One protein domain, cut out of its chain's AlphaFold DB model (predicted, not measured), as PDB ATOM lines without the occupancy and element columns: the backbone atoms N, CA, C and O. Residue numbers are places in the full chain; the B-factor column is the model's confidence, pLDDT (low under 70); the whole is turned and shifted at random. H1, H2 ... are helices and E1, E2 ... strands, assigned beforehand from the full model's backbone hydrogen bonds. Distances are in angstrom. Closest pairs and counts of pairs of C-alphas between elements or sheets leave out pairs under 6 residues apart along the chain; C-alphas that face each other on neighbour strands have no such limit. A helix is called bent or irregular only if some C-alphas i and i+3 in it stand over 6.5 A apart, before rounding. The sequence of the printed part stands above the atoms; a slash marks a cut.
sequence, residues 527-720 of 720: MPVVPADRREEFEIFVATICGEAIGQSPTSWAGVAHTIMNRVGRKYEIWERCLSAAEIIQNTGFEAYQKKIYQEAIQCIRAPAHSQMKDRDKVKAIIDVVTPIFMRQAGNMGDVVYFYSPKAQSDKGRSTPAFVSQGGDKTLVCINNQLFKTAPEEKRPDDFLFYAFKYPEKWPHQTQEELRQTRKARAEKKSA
ATOM      1  N   MET A 527     198.495 177.578 151.906       53.38
ATOM      2  CA  MET A 527     198.465 178.978 152.318       53.38
ATOM      3  C   MET A 527     197.039 179.520 152.481       53.38
ATOM      4  O   MET A 527     196.260 179.494 151.528       53.38
ATOM      5  N   PRO A 528     196.708 180.122 153.634       60.50
ATOM      6  CA  PRO A 528     195.482 180.879 153.796       60.50
ATOM      7  C   PRO A 528     195.509 182.141 152.939       60.50
ATOM      8  O   PRO A 528     196.543 182.576 152.425       60.50
ATOM      9  N   VAL A 529     194.340 182.763 152.816       58.59
ATOM     10  CA  VAL A 529     194.139 183.983 152.036       58.59
ATOM     11  C   VAL A 529     194.853 185.171 152.702       58.59
ATOM     12  O   VAL A 529     194.276 185.924 153.487       58.59
ATOM     13  N   VAL A 530     196.138 185.332 152.394       61.06
ATOM     14  CA  VAL A 530     196.952 186.506 152.732       61.06
ATOM     15  C   VAL A 530     196.879 187.508 151.569       61.06
ATOM     16  O   VAL A 530     196.931 187.080 150.412       61.06
ATOM     17  N   PRO A 531     196.758 188.827 151.832       66.44
ATOM     18  CA  PRO A 531     196.820 189.858 150.799       66.44
ATOM     19  C   PRO A 531     198.015 189.657 149.863       66.44
ATOM     20  O   PRO A 531     199.115 189.347 150.323       66.44
ATOM     21  N   ALA A 532     197.799 189.816 148.555       66.69
ATOM     22  CA  ALA A 532     198.809 189.515 147.538       66.69
ATOM     23  C   ALA A 532     200.123 190.290 147.756       66.69
ATOM     24  O   ALA A 532     201.203 189.733 147.586       66.69
ATOM     25  N   ASP A 533     200.032 191.533 148.229       74.25
ATOM     26  CA  ASP A 533     201.162 192.407 148.566       74.25
ATOM     27  C   ASP A 533     201.978 191.934 149.783       74.25
ATOM     28  O   ASP A 533     203.093 192.402 150.002       74.25
ATOM     29  N   ARG A 534     201.446 190.994 150.573       78.69
ATOM     30  CA  ARG A 534     202.101 190.411 151.755       78.69
ATOM     31  C   ARG A 534     202.392 188.920 151.614       78.69
ATOM     32  O   ARG A 534     202.889 188.312 152.560       78.69
ATOM     33  N   ARG A 535     202.101 188.330 150.451       83.06
ATOM     34  CA  ARG A 535     202.272 186.895 150.200       83.06
ATOM     35  C   ARG A 535     203.729 186.465 150.351       83.06
ATOM     36  O   ARG A 535     204.015 185.548 151.109       83.06
ATOM     37  N   GLU A 536     204.646 187.169 149.695       88.94
ATOM     38  CA  GLU A 536     206.079 186.866 149.771       88.94
ATOM     39  C   GLU A 536     206.619 187.021 151.204       88.94
ATOM     40  O   GLU A 536     207.349 186.165 151.699       88.94
ATOM     41  N   GLU A 537     206.198 188.075 151.914       92.44
ATOM     42  CA  GLU A 537     206.546 188.282 153.325       92.44
ATOM     43  C   GLU A 537     206.068 187.106 154.195       92.44
ATOM     44  O   GLU A 537     206.798 186.647 155.076       92.44
ATOM     45  N   PHE A 538     204.859 186.605 153.937       92.88
ATOM     46  CA  PHE A 538     204.277 185.484 154.666       92.88
ATOM     47  C   PHE A 538     204.975 184.152 154.365       92.88
ATOM     48  O   PHE A 538     205.234 183.380 155.285       92.88
ATOM     49  N   GLU A 539     205.359 183.897 153.115       92.38
ATOM     50  CA  GLU A 539     206.143 182.711 152.751       92.38
ATOM     51  C   GLU A 539     207.496 182.696 153.475       92.38
ATOM     52  O   GLU A 539     207.869 181.685 154.076       92.38
ATOM     53  N   ILE A 540     208.202 183.835 153.493       94.94
ATOM     54  CA  ILE A 540     209.460 183.995 154.240       94.94
ATOM     55  C   ILE A 540     209.230 183.737 155.733       94.94
ATOM     56  O   ILE A 540     210.034 183.056 156.375       94.94
ATOM     57  N   PHE A 541     208.132 184.256 156.280       96.44
ATOM     58  CA  PHE A 541     207.753 184.087 157.677       96.44
ATOM     59  C   PHE A 541     207.528 182.616 158.048       96.44
ATOM     60  O   PHE A 541     208.196 182.109 158.952       96.44
ATOM     61  N   VAL A 542     206.660 181.911 157.319       95.19
ATOM     62  CA  VAL A 542     206.344 180.495 157.568       95.19
ATOM     63  C   VAL A 542     207.583 179.620 157.396       95.19
ATOM     64  O   VAL A 542     207.911 178.845 158.292       95.19
ATOM     65  N   ALA A 543     208.315 179.770 156.289       94.44
ATOM     66  CA  ALA A 543     209.484 178.940 156.014       94.44
ATOM     67  C   ALA A 543     210.591 179.118 157.064       94.44
ATOM     68  O   ALA A 543     211.284 178.159 157.417       94.44
ATOM     69  N   THR A 544     210.734 180.326 157.616       96.38
ATOM     70  CA  THR A 544     211.673 180.579 158.718       96.38
ATOM     71  C   THR A 544     211.240 179.845 159.982       96.38
ATOM     72  O   THR A 544     212.065 179.189 160.613       96.38
ATOM     73  N   ILE A 545     209.950 179.878 160.326       96.31
ATOM     74  CA  ILE A 545     209.421 179.169 161.501       96.31
ATOM     75  C   ILE A 545     209.574 177.653 161.339       96.31
ATOM     76  O   ILE A 545     209.980 176.984 162.289       96.31
ATOM     77  N   CYS A 546     209.350 177.110 160.137       93.56
ATOM     78  CA  CYS A 546     209.660 175.711 159.840       93.56
ATOM     79  C   CYS A 546     211.137 175.399 160.122       93.56
ATOM     80  O   CYS A 546     211.447 174.439 160.823       93.56
ATOM     81  N   GLY A 547     212.060 176.226 159.630       92.62
ATOM     82  CA  GLY A 547     213.485 175.979 159.838       92.62
ATOM     83  C   GLY A 547     213.971 176.160 161.280       92.62
ATOM     84  O   GLY A 547     214.960 175.528 161.654       92.62
ATOM     85  N   GLU A 548     213.296 176.978 162.088       92.69
ATOM     86  CA  GLU A 548     213.627 177.161 163.505       92.69
ATOM     87  C   GLU A 548     212.983 176.091 164.402       92.69
ATOM     88  O   GLU A 548     213.616 175.633 165.350       92.69
ATOM     89  N   ALA A 549     211.739 175.680 164.130       93.56
ATOM     90  CA  ALA A 549     210.911 175.028 165.145       93.56
ATOM     91  C   ALA A 549     210.065 173.831 164.676       93.56
ATOM     92  O   ALA A 549     209.305 173.312 165.487       93.56
ATOM     93  N   ILE A 550     210.186 173.324 163.441       90.75
ATOM     94  CA  ILE A 550     209.297 172.251 162.924       90.75
ATOM     95  C   ILE A 550     209.248 170.965 163.773       90.75
ATOM     96  O   ILE A 550     208.274 170.218 163.719       90.75
ATOM     97  N   GLY A 551     210.290 170.691 164.561       88.38
ATOM     98  CA  GLY A 551     210.350 169.549 165.480       88.38
ATOM     99  C   GLY A 551     209.772 169.797 166.880       88.38
ATOM    100  O   GLY A 551     209.875 168.904 167.716       88.38
ATOM    101  N   GLN A 552     209.237 170.989 167.153       90.75
ATOM    102  CA  GLN A 552     208.734 171.425 168.464       90.75
ATOM    103  C   GLN A 552     207.200 171.498 168.489       90.75
ATOM    104  O   GLN A 552     206.554 171.250 167.471       90.75
ATOM    105  N   SER A 553     206.617 171.826 169.643       91.50
ATOM    106  CA  SER A 553     205.165 171.950 169.802       91.50
ATOM    107  C   SER A 553     204.572 173.184 169.092       91.50
ATOM    108  O   SER A 553     205.287 174.156 168.810       91.50
ATOM    109  N   PRO A 554     203.238 173.215 168.892       91.94
ATOM    110  CA  PRO A 554     202.518 174.400 168.424       91.94
ATOM    111  C   PRO A 554     202.782 175.666 169.247       91.94
ATOM    112  O   PRO A 554     202.870 176.759 168.683       91.94
ATOM    113  N   THR A 555     202.973 175.538 170.563       91.62
ATOM    114  CA  THR A 555     203.310 176.670 171.441       91.62
ATOM    115  C   THR A 555     204.673 177.248 171.082       91.62
ATOM    116  O   THR A 555     204.842 178.466 171.041       91.62
ATOM    117  N   SER A 556     205.644 176.399 170.747       93.75
ATOM    118  CA  SER A 556     206.949 176.856 170.272       93.75
ATOM    119  C   SER A 556     206.876 177.511 168.895       93.75
ATOM    120  O   SER A 556     207.515 178.542 168.684       93.75
ATOM    121  N   TRP A 557     206.065 176.979 167.973       95.38
ATOM    122  CA  TRP A 557     205.827 177.621 166.672       95.38
ATOM    123  C   TRP A 557     205.251 179.028 166.846       95.38
ATOM    124  O   TRP A 557     205.762 179.985 166.260       95.38
ATOM    125  N   ALA A 558     204.246 179.169 167.718       94.69
ATOM    126  CA  ALA A 558     203.672 180.458 168.082       94.69
ATOM    127  C   ALA A 558     204.709 181.380 168.743       94.69
ATOM    128  O   ALA A 558     204.808 182.548 168.375       94.69
ATOM    129  N   GLY A 559     205.535 180.870 169.660       95.25
ATOM    130  CA  GLY A 559     206.576 181.651 170.337       95.25
ATOM    131  C   GLY A 559     207.609 182.247 169.377       95.25
ATOM    132  O   GLY A 559     207.969 183.423 169.497       95.25
ATOM    133  N   VAL A 560     208.047 181.480 168.373       96.12
ATOM    134  CA  VAL A 560     208.945 181.979 167.316       96.12
ATOM    135  C   VAL A 560     208.232 183.011 166.435       96.12
ATOM    136  O   VAL A 560     208.786 184.080 166.168       96.12
ATOM    137  N   ALA A 561     206.985 182.744 166.039       97.06
ATOM    138  CA  ALA A 561     206.168 183.663 165.248       97.06
ATOM    139  C   ALA A 561     205.950 185.015 165.957       97.06
ATOM    140  O   ALA A 561     206.163 186.077 165.365       97.06
ATOM    141  N   HIS A 562     205.588 184.988 167.242       96.69
ATOM    142  CA  HIS A 562     205.447 186.185 168.066       96.69
ATOM    143  C   HIS A 562     206.779 186.895 168.255       96.69
ATOM    144  O   HIS A 562     206.812 188.117 168.157       96.69
ATOM    145  N   THR A 563     207.887 186.166 168.418       96.38
ATOM    146  CA  THR A 563     209.217 186.783 168.493       96.38
ATOM    147  C   THR A 563     209.504 187.628 167.255       96.38
ATOM    148  O   THR A 563     209.976 188.753 167.377       96.38
ATOM    149  N   ILE A 564     209.192 187.132 166.056       97.38
ATOM    150  CA  ILE A 564     209.368 187.910 164.823       97.38
ATOM    151  C   ILE A 564     208.446 189.139 164.840       97.38
ATOM    152  O   ILE A 564     208.913 190.268 164.680       97.38
ATOM    153  N   MET A 565     207.146 188.943 165.078       95.75
ATOM    154  CA  MET A 565     206.142 190.012 164.974       95.75
ATOM    155  C   MET A 565     206.264 191.095 166.057       95.75
ATOM    156  O   MET A 565     205.982 192.263 165.773       95.75
ATOM    157  N   ASN A 566     206.736 190.743 167.254       95.31
ATOM    158  CA  ASN A 566     207.000 191.663 168.365       95.31
ATOM    159  C   ASN A 566     208.301 192.459 168.174       95.31
ATOM    160  O   ASN A 566     208.538 193.435 168.884       95.31
ATOM    161  N   ARG A 567     209.159 192.093 167.216       95.56
ATOM    162  CA  ARG A 567     210.312 192.925 166.838       95.56
ATOM    163  C   ARG A 567     209.964 193.939 165.749       95.56
ATOM    164  O   ARG A 567     210.602 194.986 165.670       95.56
ATOM    165  N   VAL A 568     208.944 193.664 164.929       94.31
ATOM    166  CA  VAL A 568     208.537 194.544 163.820       94.31
ATOM    167  C   VAL A 568     208.125 195.919 164.341       94.31
ATOM    168  O   VAL A 568     207.172 196.049 165.116       94.31
ATOM    169  N   GLY A 569     208.817 196.959 163.870       90.12
ATOM    170  CA  GLY A 569     208.536 198.341 164.245       90.12
ATOM    171  C   GLY A 569     208.863 198.673 165.695       90.12
ATOM    172  O   GLY A 569     208.404 199.696 166.195       90.12
ATOM    173  N   ARG A 570     209.603 197.822 166.411       94.00
ATOM    174  CA  ARG A 570     209.973 198.101 167.796       94.00
ATOM    175  C   ARG A 570     211.114 199.110 167.836       94.00
ATOM    176  O   ARG A 570     212.116 198.917 167.155       94.00
ATOM    177  N   LYS A 571     211.000 200.155 168.664       93.00
ATOM    178  CA  LYS A 571     212.033 201.195 168.851       93.00
ATOM    179  C   LYS A 571     213.206 200.691 169.706       93.00
ATOM    180  O   LYS A 571     213.626 201.356 170.642       93.00
ATOM    181  N   TYR A 572     213.693 199.488 169.415       92.06
ATOM    182  CA  TYR A 572     214.898 198.907 169.998       92.06
ATOM    183  C   TYR A 572     216.043 199.076 169.004       92.06
ATOM    184  O   TYR A 572     215.859 198.787 167.826       92.06
ATOM    185  N   GLU A 573     217.217 199.507 169.463       88.56
ATOM    186  CA  GLU A 573     218.365 199.901 168.622       88.56
ATOM    187  C   GLU A 573     218.726 198.888 167.511       88.56
ATOM    188  O   GLU A 573     219.146 199.274 166.424       88.56
ATOM    189  N   ILE A 574     218.517 197.588 167.755       88.56
ATOM    190  CA  ILE A 574     218.832 196.516 166.798       88.56
ATOM    191  C   ILE A 574     217.738 196.373 165.722       88.56
ATOM    192  O   ILE A 574     218.010 195.924 164.610       88.56
ATOM    193  N   TRP A 575     216.491 196.733 166.034       93.19
ATOM    194  CA  TRP A 575     215.303 196.433 165.219       93.19
ATOM    195  C   TRP A 575     214.549 197.668 164.730       93.19
ATOM    196  O   TRP A 575     213.652 197.528 163.904       93.19
ATOM    197  N   GLU A 576     214.915 198.871 165.174       89.81
ATOM    198  CA  GLU A 576     214.197 200.122 164.889       89.81
ATOM    199  C   GLU A 576     214.014 200.411 163.388       89.81
ATOM    200  O   GLU A 576     213.081 201.108 162.990       89.81
ATOM    201  N   ARG A 577     214.892 199.850 162.543       89.50
ATOM    202  CA  ARG A 577     214.865 199.995 161.078       89.50
ATOM    203  C   ARG A 577     214.069 198.904 160.364       89.50
ATOM    204  O   ARG A 577     213.870 199.008 159.156       89.50
ATOM    205  N   CYS A 578     213.649 197.868 161.082       93.50
ATOM    206  CA  CYS A 578     212.934 196.726 160.531       93.50
ATOM    207  C   CYS A 578     211.426 196.946 160.670       93.50
ATOM    208  O   CYS A 578     210.845 196.858 161.753       93.50
ATOM    209  N   LEU A 579     210.783 197.233 159.545       91.69
ATOM    210  CA  LEU A 579     209.374 197.589 159.453       91.69
ATOM    211  C   LEU A 579     208.517 196.415 158.973       91.69
ATOM    212  O   LEU A 579     207.298 196.559 158.941       91.69
ATOM    213  N   SER A 580     209.106 195.277 158.599       92.81
ATOM    214  CA  SER A 580     208.407 194.064 158.148       92.81
ATOM    215  C   SER A 580     208.969 192.798 158.807       92.81
ATOM    216  O   SER A 580     210.088 192.794 159.324       92.81
ATOM    217  N   ALA A 581     208.193 191.714 158.791       94.88
ATOM    218  CA  ALA A 581     208.630 190.412 159.287       94.88
ATOM    219  C   ALA A 581     209.819 189.885 158.473       94.88
ATOM    220  O   ALA A 581     210.787 189.394 159.051       94.88
ATOM    221  N   ALA A 582     209.792 190.065 157.148       94.25
ATOM    222  CA  ALA A 582     210.909 189.710 156.276       94.25
ATOM    223  C   ALA A 582     212.195 190.469 156.648       94.25
ATOM    224  O   ALA A 582     213.255 189.857 156.742       94.25
ATOM    225  N   GLU A 583     212.109 191.771 156.949       94.38
ATOM    226  CA  GLU A 583     213.272 192.552 157.390       94.38
ATOM    227  C   GLU A 583     213.798 192.087 158.749       94.38
ATOM    228  O   GLU A 583     215.010 192.021 158.939       94.38
ATOM    229  N   ILE A 584     212.917 191.731 159.687       96.25
ATOM    230  CA  ILE A 584     213.332 191.136 160.961       96.25
ATOM    231  C   ILE A 584     214.078 189.821 160.725       96.25
ATOM    232  O   ILE A 584     215.162 189.623 161.275       96.25
ATOM    233  N   ILE A 585     213.536 188.938 159.894       95.44
ATOM    234  CA  ILE A 585     214.128 187.629 159.601       95.44
ATOM    235  C   ILE A 585     215.512 187.791 158.966       95.44
ATOM    236  O   ILE A 585     216.484 187.205 159.442       95.44
ATOM    237  N   GLN A 586     215.613 188.644 157.948       92.25
ATOM    238  CA  GLN A 586     216.840 188.855 157.183       92.25
ATOM    239  C   GLN A 586     217.939 189.559 157.988       92.25
ATOM    240  O   GLN A 586     219.115 189.278 157.772       92.25
ATOM    241  N   ASN A 587     217.579 190.453 158.918       91.06
ATOM    242  CA  ASN A 587     218.550 191.336 159.571       91.06
ATOM    243  C   ASN A 587     218.825 191.014 161.050       91.06
ATOM    244  O   ASN A 587     219.739 191.603 161.621       91.06
ATOM    245  N   THR A 588     218.060 190.125 161.706       85.94
ATOM    246  CA  THR A 588     218.103 189.985 163.185       85.94
ATOM    247  C   THR A 588     218.465 188.590 163.707       85.94
ATOM    248  O   THR A 588     218.216 188.280 164.875       85.94
ATOM    249  N   GLY A 589     219.111 187.764 162.875       78.94
ATOM    250  CA  GLY A 589     219.792 186.544 163.332       78.94
ATOM    251  C   GLY A 589     218.970 185.253 163.287       78.94
ATOM    252  O   GLY A 589     219.258 184.338 164.055       78.94
ATOM    253  N   PHE A 590     217.974 185.154 162.403       90.81
ATOM    254  CA  PHE A 590     217.269 183.894 162.131       90.81
ATOM    255  C   PHE A 590     218.098 183.017 161.182       90.81
ATOM    256  O   PHE A 590     218.044 183.168 159.962       90.81
ATOM    257  N   GLU A 591     218.894 182.100 161.744       84.88
ATOM    258  CA  GLU A 591     219.784 181.224 160.968       84.88
ATOM    259  C   GLU A 591     219.025 180.329 159.983       84.88
ATOM    260  O   GLU A 591     219.590 179.919 158.969       84.88
ATOM    261  N   ALA A 592     217.768 179.981 160.286       86.44
ATOM    262  CA  ALA A 592     216.929 179.165 159.417       86.44
ATOM    263  C   ALA A 592     216.823 179.715 157.993       86.44
ATOM    264  O   ALA A 592     216.819 178.922 157.056       86.44
ATOM    265  N   TYR A 593     216.824 181.041 157.825       86.88
ATOM    266  CA  TYR A 593     216.671 181.707 156.529       86.88
ATOM    267  C   TYR A 593     217.715 181.272 155.481       86.88
ATOM    268  O   TYR A 593     217.457 181.318 154.283       86.88
ATOM    269  N   GLN A 594     218.887 180.801 155.919       85.56
ATOM    270  CA  GLN A 594     219.975 180.351 155.042       85.56
ATOM    271  C   GLN A 594     220.096 178.818 154.952       85.56
ATOM    272  O   GLN A 594     221.024 178.305 154.329       85.56
ATOM    273  N   LYS A 595     219.196 178.058 155.591       87.50
ATOM    274  CA  LYS A 595     219.280 176.592 155.672       87.50
ATOM    275  C   LYS A 595     218.450 175.910 154.588       87.50
ATOM    276  O   LYS A 595     217.434 176.422 154.131       87.50
ATOM    277  N   LYS A 596     218.837 174.680 154.242       88.81
ATOM    278  CA  LYS A 596     218.128 173.852 153.253       88.81
ATOM    279  C   LYS A 596     216.642 173.663 153.590       88.81
ATOM    280  O   LYS A 596     215.798 173.769 152.712       88.81
ATOM    281  N   ILE A 597     216.326 173.465 154.870       87.69
ATOM    282  CA  ILE A 597     214.948 173.278 155.344       87.69
ATOM    283  C   ILE A 597     214.039 174.482 155.056       87.69
ATOM    284  O   ILE A 597     212.852 174.305 154.811       87.69
ATOM    285  N   TYR A 598     214.588 175.701 155.028       90.38
ATOM    286  CA  TYR A 598     213.842 176.895 154.635       90.38
ATOM    287  C   TYR A 598     213.472 176.838 153.148       90.38
ATOM    288  O   TYR A 598     212.323 177.086 152.791       90.38
ATOM    289  N   GLN A 599     214.410 176.444 152.281       89.88
ATOM    290  CA  GLN A 599     214.140 176.290 150.847       89.88
ATOM    291  C   GLN A 599     213.127 175.171 150.575       89.88
ATOM    292  O   GLN A 599     212.210 175.358 149.777       89.88
ATOM    293  N   GLU A 600     213.254 174.041 151.273       89.25
ATOM    294  CA  GLU A 600     212.295 172.932 151.197       89.25
ATOM    295  C   GLU A 600     210.896 173.368 151.665       89.25
ATOM    296  O   GLU A 600     209.906 173.037 151.015       89.25
ATOM    297  N   ALA A 601     210.800 174.179 152.724       89.00
ATOM    298  CA  ALA A 601     209.530 174.735 153.184       89.00
ATOM    299  C   ALA A 601     208.913 175.709 152.164       89.00
ATOM    300  O   ALA A 601     207.725 175.598 151.880       89.00
ATOM    301  N   ILE A 602     209.696 176.606 151.549       88.94
ATOM    302  CA  ILE A 602     209.204 177.498 150.479       88.94
ATOM    303  C   ILE A 602     208.644 176.691 149.301       88.94
ATOM    304  O   ILE A 602     207.553 176.989 148.812       88.94
ATOM    305  N   GLN A 603     209.350 175.645 148.866       84.62
ATOM    306  CA  GLN A 603     208.854 174.748 147.817       84.62
ATOM    307  C   GLN A 603     207.574 174.032 148.254       84.62
ATOM    308  O   GLN A 603     206.618 173.968 147.487       84.62
ATOM    309  N   CYS A 604     207.516 173.566 149.504       83.31
ATOM    310  CA  CYS A 604     206.332 172.933 150.074       83.31
ATOM    311  C   CYS A 604     205.115 173.859 150.156       83.31
ATOM    312  O   CYS A 604     203.994 173.369 150.113       83.31
ATOM    313  N   ILE A 605     205.325 175.167 150.290       83.94
ATOM    314  CA  ILE A 605     204.264 176.172 150.349       83.94
ATOM    315  C   ILE A 605     203.751 176.515 148.942       83.94
ATOM    316  O   ILE A 605     202.539 176.592 148.723       83.94
ATOM    317  N   ARG A 606     204.672 176.709 147.991       81.06
ATOM    318  CA  ARG A 606     204.364 177.142 146.618       81.06
ATOM    319  C   ARG A 606     203.890 176.007 145.714       81.06
ATOM    320  O   ARG A 606     202.961 176.200 144.949       81.06
ATOM    321  N   ALA A 607     204.522 174.840 145.810       74.31
ATOM    322  CA  ALA A 607     204.285 173.689 144.940       74.31
ATOM    323  C   ALA A 607     204.206 172.385 145.762       74.31
ATOM    324  O   ALA A 607     205.094 171.529 145.698       74.31
ATOM    325  N   PRO A 608     203.144 172.200 146.561       67.81
ATOM    326  CA  PRO A 608     203.079 171.152 147.583       67.81
ATOM    327  C   PRO A 608     203.080 169.740 146.991       67.81
ATOM    328  O   PRO A 608     203.629 168.824 147.599       67.81
ATOM    329  N   ALA A 609     202.505 169.569 145.795       63.69
ATOM    330  CA  ALA A 609     202.493 168.308 145.050       63.69
ATOM    331  C   ALA A 609     203.893 167.852 144.598       63.69
ATOM    332  O   ALA A 609     204.131 166.659 144.448       63.69
ATOM    333  N   HIS A 610     204.832 168.789 144.434       64.19
ATOM    334  CA  HIS A 610     206.197 168.521 143.970       64.19
ATOM    335  C   HIS A 610     207.236 168.562 145.100       64.19
ATOM    336  O   HIS A 610     208.428 168.350 144.870       64.19
ATOM    337  N   SER A 611     206.798 168.832 146.331       71.94
ATOM    338  CA  SER A 611     207.675 168.926 147.491       71.94
ATOM    339  C   SER A 611     208.131 167.552 147.973       71.94
ATOM    340  O   SER A 611     207.322 166.662 148.218       71.94
ATOM    341  N   GLN A 612     209.438 167.411 148.185       72.44
ATOM    342  CA  GLN A 612     210.058 166.223 148.789       72.44
ATOM    343  C   GLN A 612     210.174 166.335 150.322       72.44
ATOM    344  O   GLN A 612     210.854 165.535 150.969       72.44
ATOM    345  N   MET A 613     209.555 167.356 150.921       77.88
ATOM    346  CA  MET A 613     209.647 167.613 152.354       77.88
ATOM    347  C   MET A 613     208.877 166.549 153.148       77.88
ATOM    348  O   MET A 613     207.657 166.442 153.048       77.88
ATOM    349  N   LYS A 614     209.592 165.790 153.988       77.88
ATOM    350  CA  LYS A 614     209.010 164.708 154.807       77.88
ATOM    351  C   LYS A 614     207.934 165.192 155.782       77.88
ATOM    352  O   LYS A 614     206.981 164.473 156.044       77.88
ATOM    353  N   ASP A 615     208.084 166.403 156.310       79.12
ATOM    354  CA  ASP A 615     207.198 166.989 157.320       79.12
ATOM    355  C   ASP A 615     206.101 167.894 156.711       79.12
ATOM    356  O   ASP A 615     205.680 168.867 157.338       79.12
ATOM    357  N   ARG A 616     205.626 167.599 155.490       77.00
ATOM    358  CA  ARG A 616     204.615 168.409 154.777       77.00
ATOM    359  C   ARG A 616     203.359 168.692 155.614       77.00
ATOM    360  O   ARG A 616     202.894 169.830 155.640       77.00
ATOM    361  N   ASP A 617     202.852 167.705 156.350       80.06
ATOM    362  CA  ASP A 617     201.663 167.882 157.200       80.06
ATOM    363  C   ASP A 617     201.903 168.875 158.347       80.06
ATOM    364  O   ASP A 617     201.013 169.642 158.718       80.06
ATOM    365  N   LYS A 618     203.136 168.935 158.870       85.69
ATOM    366  CA  LYS A 618     203.509 169.916 159.897       85.69
ATOM    367  C   LYS A 618     203.610 171.321 159.330       85.69
ATOM    368  O   LYS A 618     203.301 172.264 160.046       85.69
ATOM    369  N   VAL A 619     204.005 171.485 158.064       87.50
ATOM    370  CA  VAL A 619     204.014 172.807 157.412       87.50
ATOM    371  C   VAL A 619     202.607 173.400 157.413       87.50
ATOM    372  O   VAL A 619     202.441 174.559 157.779       87.50
ATOM    373  N   LYS A 620     201.585 172.594 157.097       84.00
ATOM    374  CA  LYS A 620     200.185 173.030 157.174       84.00
ATOM    375  C   LYS A 620     199.778 173.411 158.602       84.00
ATOM    376  O   LYS A 620     199.259 174.500 158.812       84.00
ATOM    377  N   ALA A 621     200.091 172.570 159.588       86.44
ATOM    378  CA  ALA A 621     199.786 172.870 160.990       86.44
ATOM    379  C   ALA A 621     200.493 174.145 161.495       86.44
ATOM    380  O   ALA A 621     199.910 174.932 162.238       86.44
ATOM    381  N   ILE A 622     201.737 174.384 161.066       92.12
ATOM    382  CA  ILE A 622     202.467 175.624 161.351       92.12
ATOM    383  C   ILE A 622     201.731 176.809 160.738       92.12
ATOM    384  O   ILE A 622     201.506 177.795 161.432       92.12
ATOM    385  N   ILE A 623     201.334 176.721 159.466       88.81
ATOM    386  CA  ILE A 623     200.588 177.782 158.787       88.81
ATOM    387  C   ILE A 623     199.325 178.146 159.575       88.81
ATOM    388  O   ILE A 623     199.114 179.329 159.854       88.81
ATOM    389  N   ASP A 624     198.541 177.159 160.005       86.12
ATOM    390  CA  ASP A 624     197.310 177.385 160.772       86.12
ATOM    391  C   ASP A 624     197.581 178.144 162.085       86.12
ATOM    392  O   ASP A 624     196.874 179.097 162.420       86.12
ATOM    393  N   VAL A 625     198.655 177.788 162.799       90.94
ATOM    394  CA  VAL A 625     199.051 178.439 164.061       90.94
ATOM    395  C   VAL A 625     199.550 179.870 163.842       90.94
ATOM    396  O   VAL A 625     199.232 180.772 164.618       90.94
ATOM    397  N   VAL A 626     200.352 180.104 162.802       93.50
ATOM    398  CA  VAL A 626     201.125 181.352 162.669       93.50
ATOM    399  C   VAL A 626     200.419 182.420 161.836       93.50
ATOM    400  O   VAL A 626     200.747 183.603 161.940       93.50
ATOM    401  N   THR A 627     199.410 182.042 161.053       89.19
ATOM    402  CA  THR A 627     198.586 182.970 160.265       89.19
ATOM    403  C   THR A 627     197.929 184.069 161.102       89.19
ATOM    404  O   THR A 627     198.157 185.245 160.796       89.19
ATOM    405  N   PRO A 628     197.163 183.772 162.174       85.38
ATOM    406  CA  PRO A 628     196.557 184.825 162.990       85.38
ATOM    407  C   PRO A 628     197.611 185.731 163.648       85.38
ATOM    408  O   PRO A 628     197.351 186.911 163.883       85.38
ATOM    409  N   ILE A 629     198.826 185.229 163.892       91.94
ATOM    410  CA  ILE A 629     199.945 186.004 164.447       91.94
ATOM    411  C   ILE A 629     200.488 186.990 163.403       91.94
ATOM    412  O   ILE A 629     200.592 188.190 163.667       91.94
ATOM    413  N   PHE A 630     200.766 186.512 162.188       91.31
ATOM    414  CA  PHE A 630     201.227 187.344 161.072       91.31
ATOM    415  C   PHE A 630     200.218 188.441 160.696       91.31
ATOM    416  O   PHE A 630     200.584 189.581 160.379       91.31
ATOM    417  N   MET A 631     198.929 188.100 160.772       83.56
ATOM    418  CA  MET A 631     197.810 189.003 160.507       83.56
ATOM    419  C   MET A 631     197.499 189.944 161.681       83.56
ATOM    420  O   MET A 631     196.609 190.783 161.555       83.56
ATOM    421  N   ARG A 632     198.250 189.855 162.792       84.62
ATOM    422  CA  ARG A 632     198.070 190.649 164.025       84.62
ATOM    423  C   ARG A 632     196.674 190.504 164.649       84.62
ATOM    424  O   ARG A 632     196.145 191.452 165.220       84.62
ATOM    425  N   GLN A 633     196.083 189.322 164.507       80.38
ATOM    426  CA  GLN A 633     194.791 188.939 165.080       80.38
ATOM    427  C   GLN A 633     194.956 188.173 166.402       80.38
ATOM    428  O   GLN A 633     194.046 188.170 167.226       80.38
ATOM    429  N   ALA A 634     196.112 187.541 166.616       78.69
ATOM    430  CA  ALA A 634     196.487 186.950 167.897       78.69
ATOM    431  C   ALA A 634     197.037 188.015 168.872       78.69
ATOM    432  O   ALA A 634     197.463 189.092 168.452       78.69
ATOM    433  N   GLY A 635     197.058 187.700 170.175       84.44
ATOM    434  CA  GLY A 635     197.697 188.535 171.207       84.44
ATOM    435  C   GLY A 635     199.217 188.680 171.015       84.44
ATOM    436  O   GLY A 635     199.760 188.297 169.992       84.44
ATOM    437  N   ASN A 636     199.953 189.220 171.990       82.44
ATOM    438  CA  ASN A 636     201.412 189.423 171.865       82.44
ATOM    439  C   ASN A 636     202.272 188.325 172.523       82.44
ATOM    440  O   ASN A 636     203.494 188.460 172.571       82.44
ATOM    441  N   MET A 637     201.647 187.271 173.062       88.06
ATOM    442  CA  MET A 637     202.309 186.154 173.755       88.06
ATOM    443  C   MET A 637     203.312 186.611 174.828       88.06
ATOM    444  O   MET A 637     204.470 186.200 174.847       88.06
ATOM    445  N   GLY A 638     202.870 187.518 175.704       84.94
ATOM    446  CA  GLY A 638     203.711 188.038 176.788       84.94
ATOM    447  C   GLY A 638     204.857 188.923 176.300       84.94
ATOM    448  O   GLY A 638     205.838 189.089 177.015       84.94
ATOM    449  N   ASP A 639     204.738 189.471 175.086       91.81
ATOM    450  CA  ASP A 639     205.730 190.348 174.462       91.81
ATOM    451  C   ASP A 639     207.118 189.693 174.310       91.81
ATOM    452  O   ASP A 639     208.167 190.299 174.535       91.81
ATOM    453  N   VAL A 640     207.117 188.412 173.932       94.81
ATOM    454  CA  VAL A 640     208.336 187.648 173.651       94.81
ATOM    455  C   VAL A 640     209.159 188.299 172.537       94.81
ATOM    456  O   VAL A 640     208.627 188.656 171.487       94.81
ATOM    457  N   VAL A 641     210.467 188.438 172.751       94.81
ATOM    458  CA  VAL A 641     211.395 189.084 171.808       94.81
ATOM    459  C   VAL A 641     212.678 188.302 171.560       94.81
ATOM    460  O   VAL A 641     213.365 188.578 170.580       94.81
ATOM    461  N   TYR A 642     213.017 187.318 172.385       95.56
ATOM    462  CA  TYR A 642     214.141 186.413 172.151       95.56
ATOM    463  C   TYR A 642     213.751 184.984 172.494       95.56
ATOM    464  O   TYR A 642     212.914 184.745 173.362       95.56
ATOM    465  N   PHE A 643     214.404 184.033 171.838       95.06
ATOM    466  CA  PHE A 643     214.345 182.633 172.215       95.06
ATOM    467  C   PHE A 643     215.679 181.951 171.927       95.06
ATOM    468  O   PHE A 643     216.466 182.427 171.104       95.06
ATOM    469  N   TYR A 644     215.941 180.838 172.603       93.94
ATOM    470  CA  TYR A 644     216.972 179.886 172.199       93.94
ATOM    471  C   TYR A 644     216.658 178.487 172.731       93.94
ATOM    472  O   TYR A 644     215.888 178.335 173.676       93.94
ATOM    473  N   SER A 645     217.266 177.474 172.121       91.75
ATOM    474  CA  SER A 645     217.207 176.078 172.565       91.75
ATOM    475  C   SER A 645     218.534 175.721 173.256       91.75
ATOM    476  O   SER A 645     219.572 175.718 172.584       91.75
ATOM    477  N   PRO A 646     218.565 175.478 174.583       91.25
ATOM    478  CA  PRO A 646     219.769 175.065 175.296       91.25
ATOM    479  C   PRO A 646     220.399 173.788 174.733       91.25
ATOM    480  O   PRO A 646     221.621 173.746 174.590       91.25
ATOM    481  N   LYS A 647     219.599 172.781 174.351       89.62
ATOM    482  CA  LYS A 647     220.110 171.554 173.721       89.62
ATOM    483  C   LYS A 647     220.752 171.858 172.377       89.62
ATOM    484  O   LYS A 647     221.897 171.483 172.173       89.62
ATOM    485  N   ALA A 648     220.101 172.631 171.502       87.19
ATOM    486  CA  ALA A 648     220.680 172.964 170.201       87.19
ATOM    487  C   ALA A 648     221.955 173.823 170.304       87.19
ATOM    488  O   ALA A 648     222.815 173.738 169.426       87.19
ATOM    489  N   GLN A 649     222.092 174.658 171.343       87.88
ATOM    490  CA  GLN A 649     223.352 175.361 171.621       87.88
ATOM    491  C   GLN A 649     224.431 174.375 172.081       87.88
ATOM    492  O   GLN A 649     225.525 174.368 171.516       87.88
ATOM    493  N   SER A 650     224.101 173.494 173.031       87.94
ATOM    494  CA  SER A 650     225.009 172.464 173.547       87.94
ATOM    495  C   SER A 650     225.497 171.510 172.452       87.94
ATOM    496  O   SER A 650     226.698 171.284 172.335       87.94
ATOM    497  N   ASP A 651     224.598 171.010 171.602       87.25
ATOM    498  CA  ASP A 651     224.911 170.089 170.500       87.25
ATOM    499  C   ASP A 651     225.853 170.719 169.463       87.25
ATOM    500  O   ASP A 651     226.608 170.028 168.781       87.25
ATOM    501  N   LYS A 652     225.835 172.052 169.355       84.38
ATOM    502  CA  LYS A 652     226.736 172.830 168.496       84.38
ATOM    503  C   LYS A 652     227.992 173.323 169.224       84.38
ATOM    504  O   LYS A 652     228.751 174.092 168.637       84.38
ATOM    505  N   GLY A 653     228.199 172.946 170.488       85.94
ATOM    506  CA  GLY A 653     229.316 173.416 171.314       85.94
ATOM    507  C   GLY A 653     229.292 174.925 171.589       85.94
ATOM    508  O   GLY A 653     230.337 175.531 171.814       85.94
ATOM    509  N   ARG A 654     228.115 175.557 171.522       87.19
ATOM    510  CA  ARG A 654     227.930 176.999 171.718       87.19
ATOM    511  C   ARG A 654     227.507 177.294 173.155       87.19
ATOM    512  O   ARG A 654     226.743 176.547 173.762       87.19
ATOM    513  N   SER A 655     227.992 178.411 173.691       88.62
ATOM    514  CA  SER A 655     227.586 178.906 175.005       88.62
ATOM    515  C   SER A 655     226.175 179.506 174.981       88.62
ATOM    516  O   SER A 655     225.597 179.775 173.925       88.62
ATOM    517  N   THR A 656     225.616 179.742 176.170       89.88
ATOM    518  CA  THR A 656     224.365 180.489 176.335       89.88
ATOM    519  C   THR A 656     224.448 181.840 175.612       89.88
ATOM    520  O   THR A 656     225.453 182.543 175.761       89.88
ATOM    521  N   PRO A 657     223.416 182.239 174.845       90.06
ATOM    522  CA  PRO A 657     223.449 183.495 174.108       90.06
ATOM    523  C   PRO A 657     223.663 184.710 175.013       90.06
ATOM    524  O   PRO A 657     223.044 184.829 176.068       90.06
ATOM    525  N   ALA A 658     224.472 185.666 174.550       90.00
ATOM    526  CA  ALA A 658     224.810 186.870 175.311       90.00
ATOM    527  C   ALA A 658     223.592 187.737 175.690       90.00
ATOM    528  O   ALA A 658     223.659 188.494 176.653       90.00
ATOM    529  N   PHE A 659     222.468 187.628 174.967       89.31
ATOM    530  CA  PHE A 659     221.250 188.361 175.325       89.31
ATOM    531  C   PHE A 659     220.679 187.928 176.686       89.31
ATOM    532  O   PHE A 659     220.032 188.729 177.352       89.31
ATOM    533  N   VAL A 660     220.946 186.694 177.133       89.94
ATOM    534  CA  VAL A 660     220.419 186.151 178.398       89.94
ATOM    535  C   VAL A 660     220.995 186.880 179.616       89.94
ATOM    536  O   VAL A 660     220.319 187.000 180.632       89.94
ATOM    537  N   SER A 661     222.221 187.398 179.516       87.94
ATOM    538  CA  SER A 661     222.916 188.106 180.598       87.94
ATOM    539  C   SER A 661     222.848 189.635 180.484       87.94
ATOM    540  O   SER A 661     223.591 190.336 181.173       87.94
ATOM    541  N   GLN A 662     221.968 190.181 179.636       87.31
ATOM    542  CA  GLN A 662     221.818 191.632 179.484       87.31
ATOM    543  C   GLN A 662     221.273 192.301 180.759       87.31
ATOM    544  O   GLN A 662     220.288 191.864 181.359       87.31
ATOM    545  N   GLY A 663     221.918 193.399 181.168       87.38
ATOM    546  CA  GLY A 663     221.558 194.199 182.344       87.38
ATOM    547  C   GLY A 663     220.860 195.525 182.011       87.38
ATOM    548  O   GLY A 663     220.790 195.945 180.854       87.38
ATOM    549  N   GLY A 664     220.377 196.213 183.050       89.81
ATOM    550  CA  GLY A 664     219.780 197.551 182.949       89.81
ATOM    551  C   GLY A 664     218.429 197.572 182.225       89.81
ATOM    552  O   GLY A 664     217.599 196.682 182.398       89.81
ATOM    553  N   ASP A 665     218.213 198.584 181.383       87.00
ATOM    554  CA  ASP A 665     216.977 198.752 180.596       87.00
ATOM    555  C   ASP A 665     216.776 197.643 179.537       87.00
ATOM    556  O   ASP A 665     215.691 197.509 178.974       87.00
ATOM    557  N   LYS A 666     217.804 196.823 179.270       90.81
ATOM    558  CA  LYS A 666     217.770 195.684 178.332       90.81
ATOM    559  C   LYS A 666     217.559 194.342 179.031       90.81
ATOM    560  O   LYS A 666     217.633 193.300 178.391       90.81
ATOM    561  N   THR A 667     217.320 194.346 180.343       93.56
ATOM    562  CA  THR A 667     217.113 193.112 181.098       93.56
ATOM    563  C   THR A 667     215.923 192.328 180.555       93.56
ATOM    564  O   THR A 667     214.826 192.865 180.384       93.56
ATOM    565  N   LEU A 668     216.159 191.041 180.311       95.25
ATOM    566  CA  LEU A 668     215.171 190.094 179.818       95.25
ATOM    567  C   LEU A 668     214.678 189.182 180.946       95.25
ATOM    568  O   LEU A 668     215.420 188.861 181.875       95.25
ATOM    569  N   VAL A 669     213.430 188.732 180.848       94.62
ATOM    570  CA  VAL A 669     212.816 187.770 181.768       94.62
ATOM    571  C   VAL A 669     212.387 186.544 180.978       94.62
ATOM    572  O   VAL A 669     211.749 186.679 179.937       94.62
ATOM    573  N   CYS A 670     212.740 185.355 181.468       93.81
ATOM    574  CA  CYS A 670     212.241 184.104 180.903       93.81
ATOM    575  C   CYS A 670     210.752 183.958 181.240       93.81
ATOM    576  O   CYS A 670     210.373 184.003 182.411       93.81
ATOM    577  N   ILE A 671     209.913 183.782 180.220       92.75
ATOM    578  CA  ILE A 671     208.450 183.750 180.360       92.75
ATOM    579  C   ILE A 671     207.853 182.362 180.112       92.75
ATOM    580  O   ILE A 671     206.635 182.226 180.058       92.75
ATOM    581  N   ASN A 672     208.669 181.307 180.018       89.31
ATOM    582  CA  ASN A 672     208.189 179.940 179.769       89.31
ATOM    583  C   ASN A 672     207.068 179.498 180.712       89.31
ATOM    584  O   ASN A 672     206.104 178.904 180.249       89.31
ATOM    585  N   ASN A 673     207.133 179.843 181.999       84.06
ATOM    586  CA  ASN A 673     206.084 179.489 182.965       84.06
ATOM    587  C   ASN A 673     204.725 180.143 182.650       84.06
ATOM    588  O   ASN A 673     203.687 179.655 183.083       84.06
ATOM    589  N   GLN A 674     204.723 181.259 181.916       82.88
ATOM    590  CA  GLN A 674     203.509 181.941 181.466       82.88
ATOM    591  C   GLN A 674     202.960 181.320 180.174       82.88
ATOM    592  O   GLN A 674     201.747 181.313 179.969       82.88
ATOM    593  N   LEU A 675     203.855 180.813 179.319       80.56
ATOM    594  CA  LEU A 675     203.541 180.274 177.993       80.56
ATOM    595  C   LEU A 675     203.139 178.796 178.042       80.56
ATOM    596  O   LEU A 675     202.160 178.394 177.422       80.56
ATOM    597  N   PHE A 676     203.864 178.002 178.820       76.88
ATOM    598  CA  PHE A 676     203.642 176.577 179.011       76.88
ATOM    599  C   PHE A 676     202.938 176.371 180.354       76.88
ATOM    600  O   PHE A 676     203.547 175.984 181.351       76.88
ATOM    601  N   LYS A 677     201.635 176.678 180.403       58.31
ATOM    602  CA  LYS A 677     200.791 176.299 181.545       58.31
ATOM    603  C   LYS A 677     200.664 174.774 181.533       58.31
ATOM    604  O   LYS A 677     199.933 174.228 180.719       58.31
ATOM    605  N   THR A 678     201.443 174.114 182.385       49.78
ATOM    606  CA  THR A 678     201.549 172.659 182.592       49.78
ATOM    607  C   THR A 678     200.301 171.854 182.197       49.78
ATOM    608  O   THR A 678     199.349 171.773 182.971       49.78
ATOM    609  N   ALA A 679     200.350 171.184 181.041       40.94
ATOM    610  CA  ALA A 679     199.647 169.921 180.843       40.94
ATOM    611  C   ALA A 679     200.579 168.805 181.366       40.94
ATOM    612  O   ALA A 679     201.705 168.701 180.874       40.94
ATOM    613  N   PRO A 680     200.183 167.996 182.367       43.06
ATOM    614  CA  PRO A 680     201.086 167.046 183.029       43.06
ATOM    615  C   PRO A 680     201.574 165.858 182.178       43.06
ATOM    616  O   PRO A 680     202.292 165.016 182.706       43.06
ATOM    617  N   GLU A 681     201.204 165.741 180.897       42.81
ATOM    618  CA  GLU A 681     201.359 164.481 180.149       42.81
ATOM    619  C   GLU A 681     201.977 164.592 178.741       42.81
ATOM    620  O   GLU A 681     201.994 163.608 177.998       42.81
ATOM    621  N   GLU A 682     202.566 165.728 178.351       47.31
ATOM    622  CA  GLU A 682     203.301 165.777 177.079       47.31
ATOM    623  C   GLU A 682     204.705 165.173 177.226       47.31
ATOM    624  O   GLU A 682     205.613 165.731 177.840       47.31
ATOM    625  N   LYS A 683     204.882 163.984 176.634       46.88
ATOM    626  CA  LYS A 683     206.064 163.106 176.749       46.88
ATOM    627  C   LYS A 683     207.403 163.697 176.278       46.88
ATOM    628  O   LYS A 683     208.411 162.995 176.360       46.88
ATOM    629  N   ARG A 684     207.462 164.949 175.810       55.19
ATOM    630  CA  ARG A 684     208.714 165.687 175.568       55.19
ATOM    631  C   ARG A 684     208.481 167.187 175.789       55.19
ATOM    632  O   ARG A 684     207.842 167.792 174.937       55.19
ATOM    633  N   PRO A 685     208.997 167.799 176.870       66.69
ATOM    634  CA  PRO A 685     208.955 169.249 176.995       66.69
ATOM    635  C   PRO A 685     209.785 169.877 175.870       66.69
ATOM    636  O   PRO A 685     210.912 169.433 175.609       66.69
ATOM    637  N   ASP A 686     209.213 170.883 175.208       79.81
ATOM    638  CA  ASP A 686     209.925 171.720 174.243       79.81
ATOM    639  C   ASP A 686     211.209 172.273 174.861       79.81
ATOM    640  O   ASP A 686     211.259 172.627 176.040       79.81
ATOM    641  N   ASP A 687     212.256 172.372 174.047       87.88
ATOM    642  CA  ASP A 687     213.553 172.853 174.522       87.88
ATOM    643  C   ASP A 687     213.683 174.383 174.483       87.88
ATOM    644  O   ASP A 687     214.653 174.943 174.983       87.88
ATOM    645  N   PHE A 688     212.734 175.096 173.881       92.88
ATOM    646  CA  PHE A 688     212.856 176.540 173.737       92.88
ATOM    647  C   PHE A 688     212.632 177.290 175.044       92.88
ATOM    648  O   PHE A 688     211.603 177.138 175.696       92.88
ATOM    649  N   LEU A 689     213.565 178.184 175.369       94.19
ATOM    650  CA  LEU A 689     213.401 179.218 176.384       94.19
ATOM    651  C   LEU A 689     213.101 180.554 175.703       94.19
ATOM    652  O   LEU A 689     213.878 181.007 174.863       94.19
ATOM    653  N   PHE A 690     211.993 181.179 176.086       95.38
ATOM    654  CA  PHE A 690     211.453 182.420 175.544       95.38
ATOM    655  C   PHE A 690     211.623 183.568 176.536       95.38
ATOM    656  O   PHE A 690     211.370 183.426 177.734       95.38
ATOM    657  N   TYR A 691     212.020 184.726 176.018       96.00
ATOM    658  CA  TYR A 691     212.396 185.895 176.799       96.00
ATOM    659  C   TYR A 691     211.663 187.145 176.319       96.00
ATOM    660  O   TYR A 691     211.612 187.417 175.118       96.00
ATOM    661  N   ALA A 692     211.159 187.928 177.270       95.81
ATOM    662  CA  ALA A 692     210.558 189.243 177.059       95.81
ATOM    663  C   ALA A 692     211.381 190.331 177.764       95.81
ATOM    664  O   ALA A 692     212.136 190.032 178.693       95.81
ATOM    665  N   PHE A 693     211.242 191.596 177.358       94.81
ATOM    666  CA  PHE A 693     211.838 192.701 178.113       94.81
ATOM    667  C   PHE A 693     211.174 192.836 179.482       94.81
ATOM    668  O   PHE A 693     209.951 192.811 179.593       94.81
ATOM    669  N   LYS A 694     211.980 193.055 180.525       93.62
ATOM    670  CA  LYS A 694     211.470 193.380 181.863       93.62
ATOM    671  C   LYS A 694     210.730 194.723 181.890       93.62
ATOM    672  O   LYS A 694     209.782 194.875 182.651       93.62
ATOM    673  N   TYR A 695     211.186 195.667 181.064       92.38
ATOM    674  CA  TYR A 695     210.705 197.050 180.978       92.38
ATOM    675  C   TYR A 695     210.297 197.375 179.526       92.38
ATOM    676  O   TYR A 695     211.030 198.070 178.812       92.38
ATOM    677  N   PRO A 696     209.192 196.803 179.013       89.56
ATOM    678  CA  PRO A 696     208.798 196.942 177.608       89.56
ATOM    679  C   PRO A 696     208.508 198.394 177.193       89.56
ATOM    680  O   PRO A 696     208.700 198.744 176.029       89.56
ATOM    681  N   GLU A 697     208.114 199.257 178.129       91.06
ATOM    682  CA  GLU A 697     207.849 200.686 177.932       91.06
ATOM    683  C   GLU A 697     209.082 201.492 177.503       91.06
ATOM    684  O   GLU A 697     208.945 202.547 176.884       91.06
ATOM    685  N   LYS A 698     210.289 200.986 177.785       92.50
ATOM    686  CA  LYS A 698     211.555 201.571 177.316       92.50
ATOM    687  C   LYS A 698     211.775 201.359 175.821       92.50
ATOM    688  O   LYS A 698     212.503 202.122 175.194       92.50
ATOM    689  N   TRP A 699     211.121 200.348 175.255       92.25
ATOM    690  CA  TRP A 699     211.282 199.914 173.871       92.25
ATOM    691  C   TRP A 699     209.913 199.796 173.192       92.25
ATOM    692  O   TRP A 699     209.523 198.694 172.788       92.25
ATOM    693  N   PRO A 700     209.150 200.901 173.088       92.00
ATOM    694  CA  PRO A 700     207.788 200.861 172.584       92.00
ATOM    695  C   PRO A 700     207.756 200.522 171.092       92.00
ATOM    696  O   PRO A 700     208.714 200.743 170.344       92.00
ATOM    697  N   HIS A 701     206.616 200.016 170.639       90.81
ATOM    698  CA  HIS A 701     206.353 199.876 169.215       90.81
ATOM    699  C   HIS A 701     206.076 201.233 168.571       90.81
ATOM    700  O   HIS A 701     205.449 202.109 169.167       90.81
ATOM    701  N   GLN A 702     206.511 201.384 167.324       89.31
ATOM    702  CA  GLN A 702     205.983 202.405 166.436       89.31
ATOM    703  C   GLN A 702     204.480 202.182 166.252       89.31
ATOM    704  O   GLN A 702     204.007 201.057 166.072       89.31
ATOM    705  N   THR A 703     203.727 203.273 166.277       87.06
ATOM    706  CA  THR A 703     202.310 203.274 165.918       87.06
ATOM    707  C   THR A 703     202.135 202.873 164.451       87.06
ATOM    708  O   THR A 703     203.056 202.993 163.639       87.06
ATOM    709  N   GLN A 704     200.941 202.410 164.069       80.56
ATOM    710  CA  GLN A 704     200.690 202.058 162.665       80.56
ATOM    711  C   GLN A 704     200.890 203.240 161.707       80.56
ATOM    712  O   GLN A 704     201.370 203.035 160.592       80.56
ATOM    713  N   GLU A 705     200.581 204.465 162.137       82.12
ATOM    714  CA  GLU A 705     200.806 205.650 161.310       82.12
ATOM    715  C   GLU A 705     202.300 205.982 161.192       82.12
ATOM    716  O   GLU A 705     202.766 206.230 160.082       82.12
ATOM    717  N   GLU A 706     203.079 205.889 162.278       88.56
ATOM    718  CA  GLU A 706     204.546 206.019 162.215       88.56
ATOM    719  C   GLU A 706     205.155 204.977 161.264       88.56
ATOM    720  O   GLU A 706     205.989 205.317 160.421       88.56
ATOM    721  N   LEU A 707     204.702 203.720 161.331       84.31
ATOM    722  CA  LEU A 707     205.135 202.656 160.422       84.31
ATOM    723  C   LEU A 707     204.796 202.981 158.965       84.31
ATOM    724  O   LEU A 707     205.638 202.816 158.080       84.31
ATOM    725  N   ARG A 708     203.576 203.460 158.702       83.19
ATOM    726  CA  ARG A 708     203.118 203.822 157.355       83.19
ATOM    727  C   ARG A 708     203.928 204.982 156.783       83.19
ATOM    728  O   ARG A 708     204.382 204.898 155.643       83.19
ATOM    729  N   GLN A 709     204.157 206.024 157.578       88.31
ATOM    730  CA  GLN A 709     204.957 207.182 157.180       88.31
ATOM    731  C   GLN A 709     206.419 206.805 156.941       88.31
ATOM    732  O   GLN A 709     206.984 207.179 155.915       88.31
ATOM    733  N   THR A 710     207.010 205.994 157.821       88.44
ATOM    734  CA  THR A 710     208.400 205.539 157.674       88.44
ATOM    735  C   THR A 710     208.574 204.675 156.421       88.44
ATOM    736  O   THR A 710     209.531 204.860 155.668       88.44
ATOM    737  N   ARG A 711     207.624 203.772 156.138       85.94
ATOM    738  CA  ARG A 711     207.618 202.973 154.900       85.94
ATOM    739  C   ARG A 711     207.488 203.854 153.659       85.94
ATOM    740  O   ARG A 711     208.246 203.660 152.711       85.94
ATOM    741  N   LYS A 712     206.582 204.837 153.679       86.75
ATOM    742  CA  LYS A 712     206.383 205.781 152.571       86.75
ATOM    743  C   LYS A 712     207.654 206.589 152.288       86.75
ATOM    744  O   LYS A 712     208.145 206.563 151.166       86.75
ATOM    745  N   ALA A 713     208.248 207.190 153.318       88.38
ATOM    746  CA  ALA A 713     209.490 207.952 153.191       88.38
ATOM    747  C   ALA A 713     210.659 207.095 152.667       88.38
ATOM    748  O   ALA A 713     211.519 207.575 151.929       88.38
ATOM    749  N   ARG A 714     210.707 205.806 153.031       86.12
ATOM    750  CA  ARG A 714     211.737 204.877 152.546       86.12
ATOM    751  C   ARG A 714     211.512 204.443 151.097       86.12
ATOM    752  O   ARG A 714     212.494 204.240 150.388       86.12
ATOM    753  N   ALA A 715     210.259 204.308 150.665       83.38
ATOM    754  CA  ALA A 715     209.925 204.044 149.269       83.38
ATOM    755  C   ALA A 715     210.310 205.237 148.379       83.38
ATOM    756  O   ALA A 715     210.998 205.045 147.383       83.38
ATOM    757  N   GLU A 716     209.980 206.460 148.804       86.00
ATOM    758  CA  GLU A 716     210.326 207.701 148.093       86.00
ATOM    759  C   GLU A 716     211.847 207.885 147.943       86.00
ATOM    760  O   GLU A 716     212.324 208.258 146.875       86.00
ATOM    761  N   LYS A 717     212.629 207.533 148.974       85.69
ATOM    762  CA  LYS A 717     214.104 207.537 148.916       85.69
ATOM    763  C   LYS A 717     214.719 206.461 148.020       85.69
ATOM    764  O   LYS A 717     215.889 206.582 147.694       85.69
ATOM    765  N   LYS A 718     214.002 205.378 147.704       78.31
ATOM    766  CA  LYS A 718     214.484 204.342 146.772       78.31
ATOM    767  C   LYS A 718     214.168 204.682 145.313       78.31
ATOM    768  O   LYS A 718     214.778 204.099 144.426       78.31
ATOM    769  N   SER A 719     213.187 205.554 145.081       67.44
ATOM    770  CA  SER A 719     212.784 206.019 143.748       67.44
ATOM    771  C   SER A 719     213.494 207.297 143.286       67.44
ATOM    772  O   SER A 719     213.333 207.676 142.129       67.44
ATOM    773  N   ALA A 720     214.224 207.960 144.185       55.56
ATOM    774  CA  ALA A 720     215.108 209.091 143.907       55.56
ATOM    775  C   ALA A 720     216.557 208.602 143.863       55.56
ATOM    776  O   ALA A 720     217.324 209.145 143.039       55.56
TER     777      ALA A 720
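This is residues 527 to 720 of the 720 residues of an uncharacterized protein of Cystobacter fuscus DSM 2262 (UniProt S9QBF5). A cluster of crossed helices, with H2 to H6 gathered round H1, meets a small three-stranded sheet through H2, which packs between the two; residues 712 to 720, of which 712 to 719 belong to H10, stick out as an arm. The 194 printed residues include ten named helices and three named strands, in the order H1 H2 H3 H4 H5 H6 E1 H7 H8 E2 H9 E3 H10. The class is mostly helix, and the sheet, in order E1 E3 E2, is antiparallel. The whole is compact, with a radius of gyration of the C-alphas of 17.1 A and spans of 53 by 48 by 32 A.

H1, residues 532 to 549, is the hub, touching five helices. Its residues 541 to 549 touch residues 556 to 561 of H2, residues 554 to 567, at a steep tilt of 55 degrees; the closest C-alphas, of Ala 549 and Trp 557, are 5.9 A apart. H1 also touches H3, residues 581 to 587, closest at the C-alphas of Glu 537 and Ala 582, 5.5 A; H4, residues 591 to 594, at Gly 547 and Ala 592, 4.7 A; H5, residues 596 to 606, at Ala 543 and Tyr 598, 5.0 A; and H6, residues 616 to 630, at Val 542 and Ile 623, 6.5 A. H2 is on the sheet at a height of 8.3 A, over E1, residues 640 to 644, and E3, residues 689 to 693. E1 and E3 are antiparallel, with N 641 and O 691 2.8 A apart; E3 and E2, residues 668 to 670, are too, with N 669 and O 692 at 2.8 A. E1, H7, residues 646 to 651, H8, residues 658 to 661, and E2 form a split strand-helix-strand unit, two same-way strands with E3 between them; its crossover is right-handed. H8 and H9, residues 672 to 675, only graze the sheet. H10, residues 704 to 719, touches no helix. Every O i to N i+4 pair is within hydrogen-bond range in H2, H3, H5, H7 and H10; H1 has 12 of 14 and H6 9 of 11, while H4, H8 and H9 are too short.

H1 begins at C-alpha 532 (198.809, 189.515, 147.538) and is 25.8 A long; it is irregular, C-alphas 533 and 536 being 7.5 A apart. H2 and H6 are each 20.2 A long; H6 is only just irregular, with C-alphas 625 and 628 6.9 A apart. E3 measures 13.7 A, and H10, 22.8 A, ends at C-alpha 719 (212.784, 206.019, 143.748).

The C-alphas of Pro 680 and Ala 720, the two farthest apart, are 59.1 A from each other. The printed part has no cut; the links H2 to H3 and H9 to E3 are long. Mean pLDDT of the printed part is 85.7, with residues 527 to 532, 608 to 610, 677 to 685 and 719 to 720 under 70.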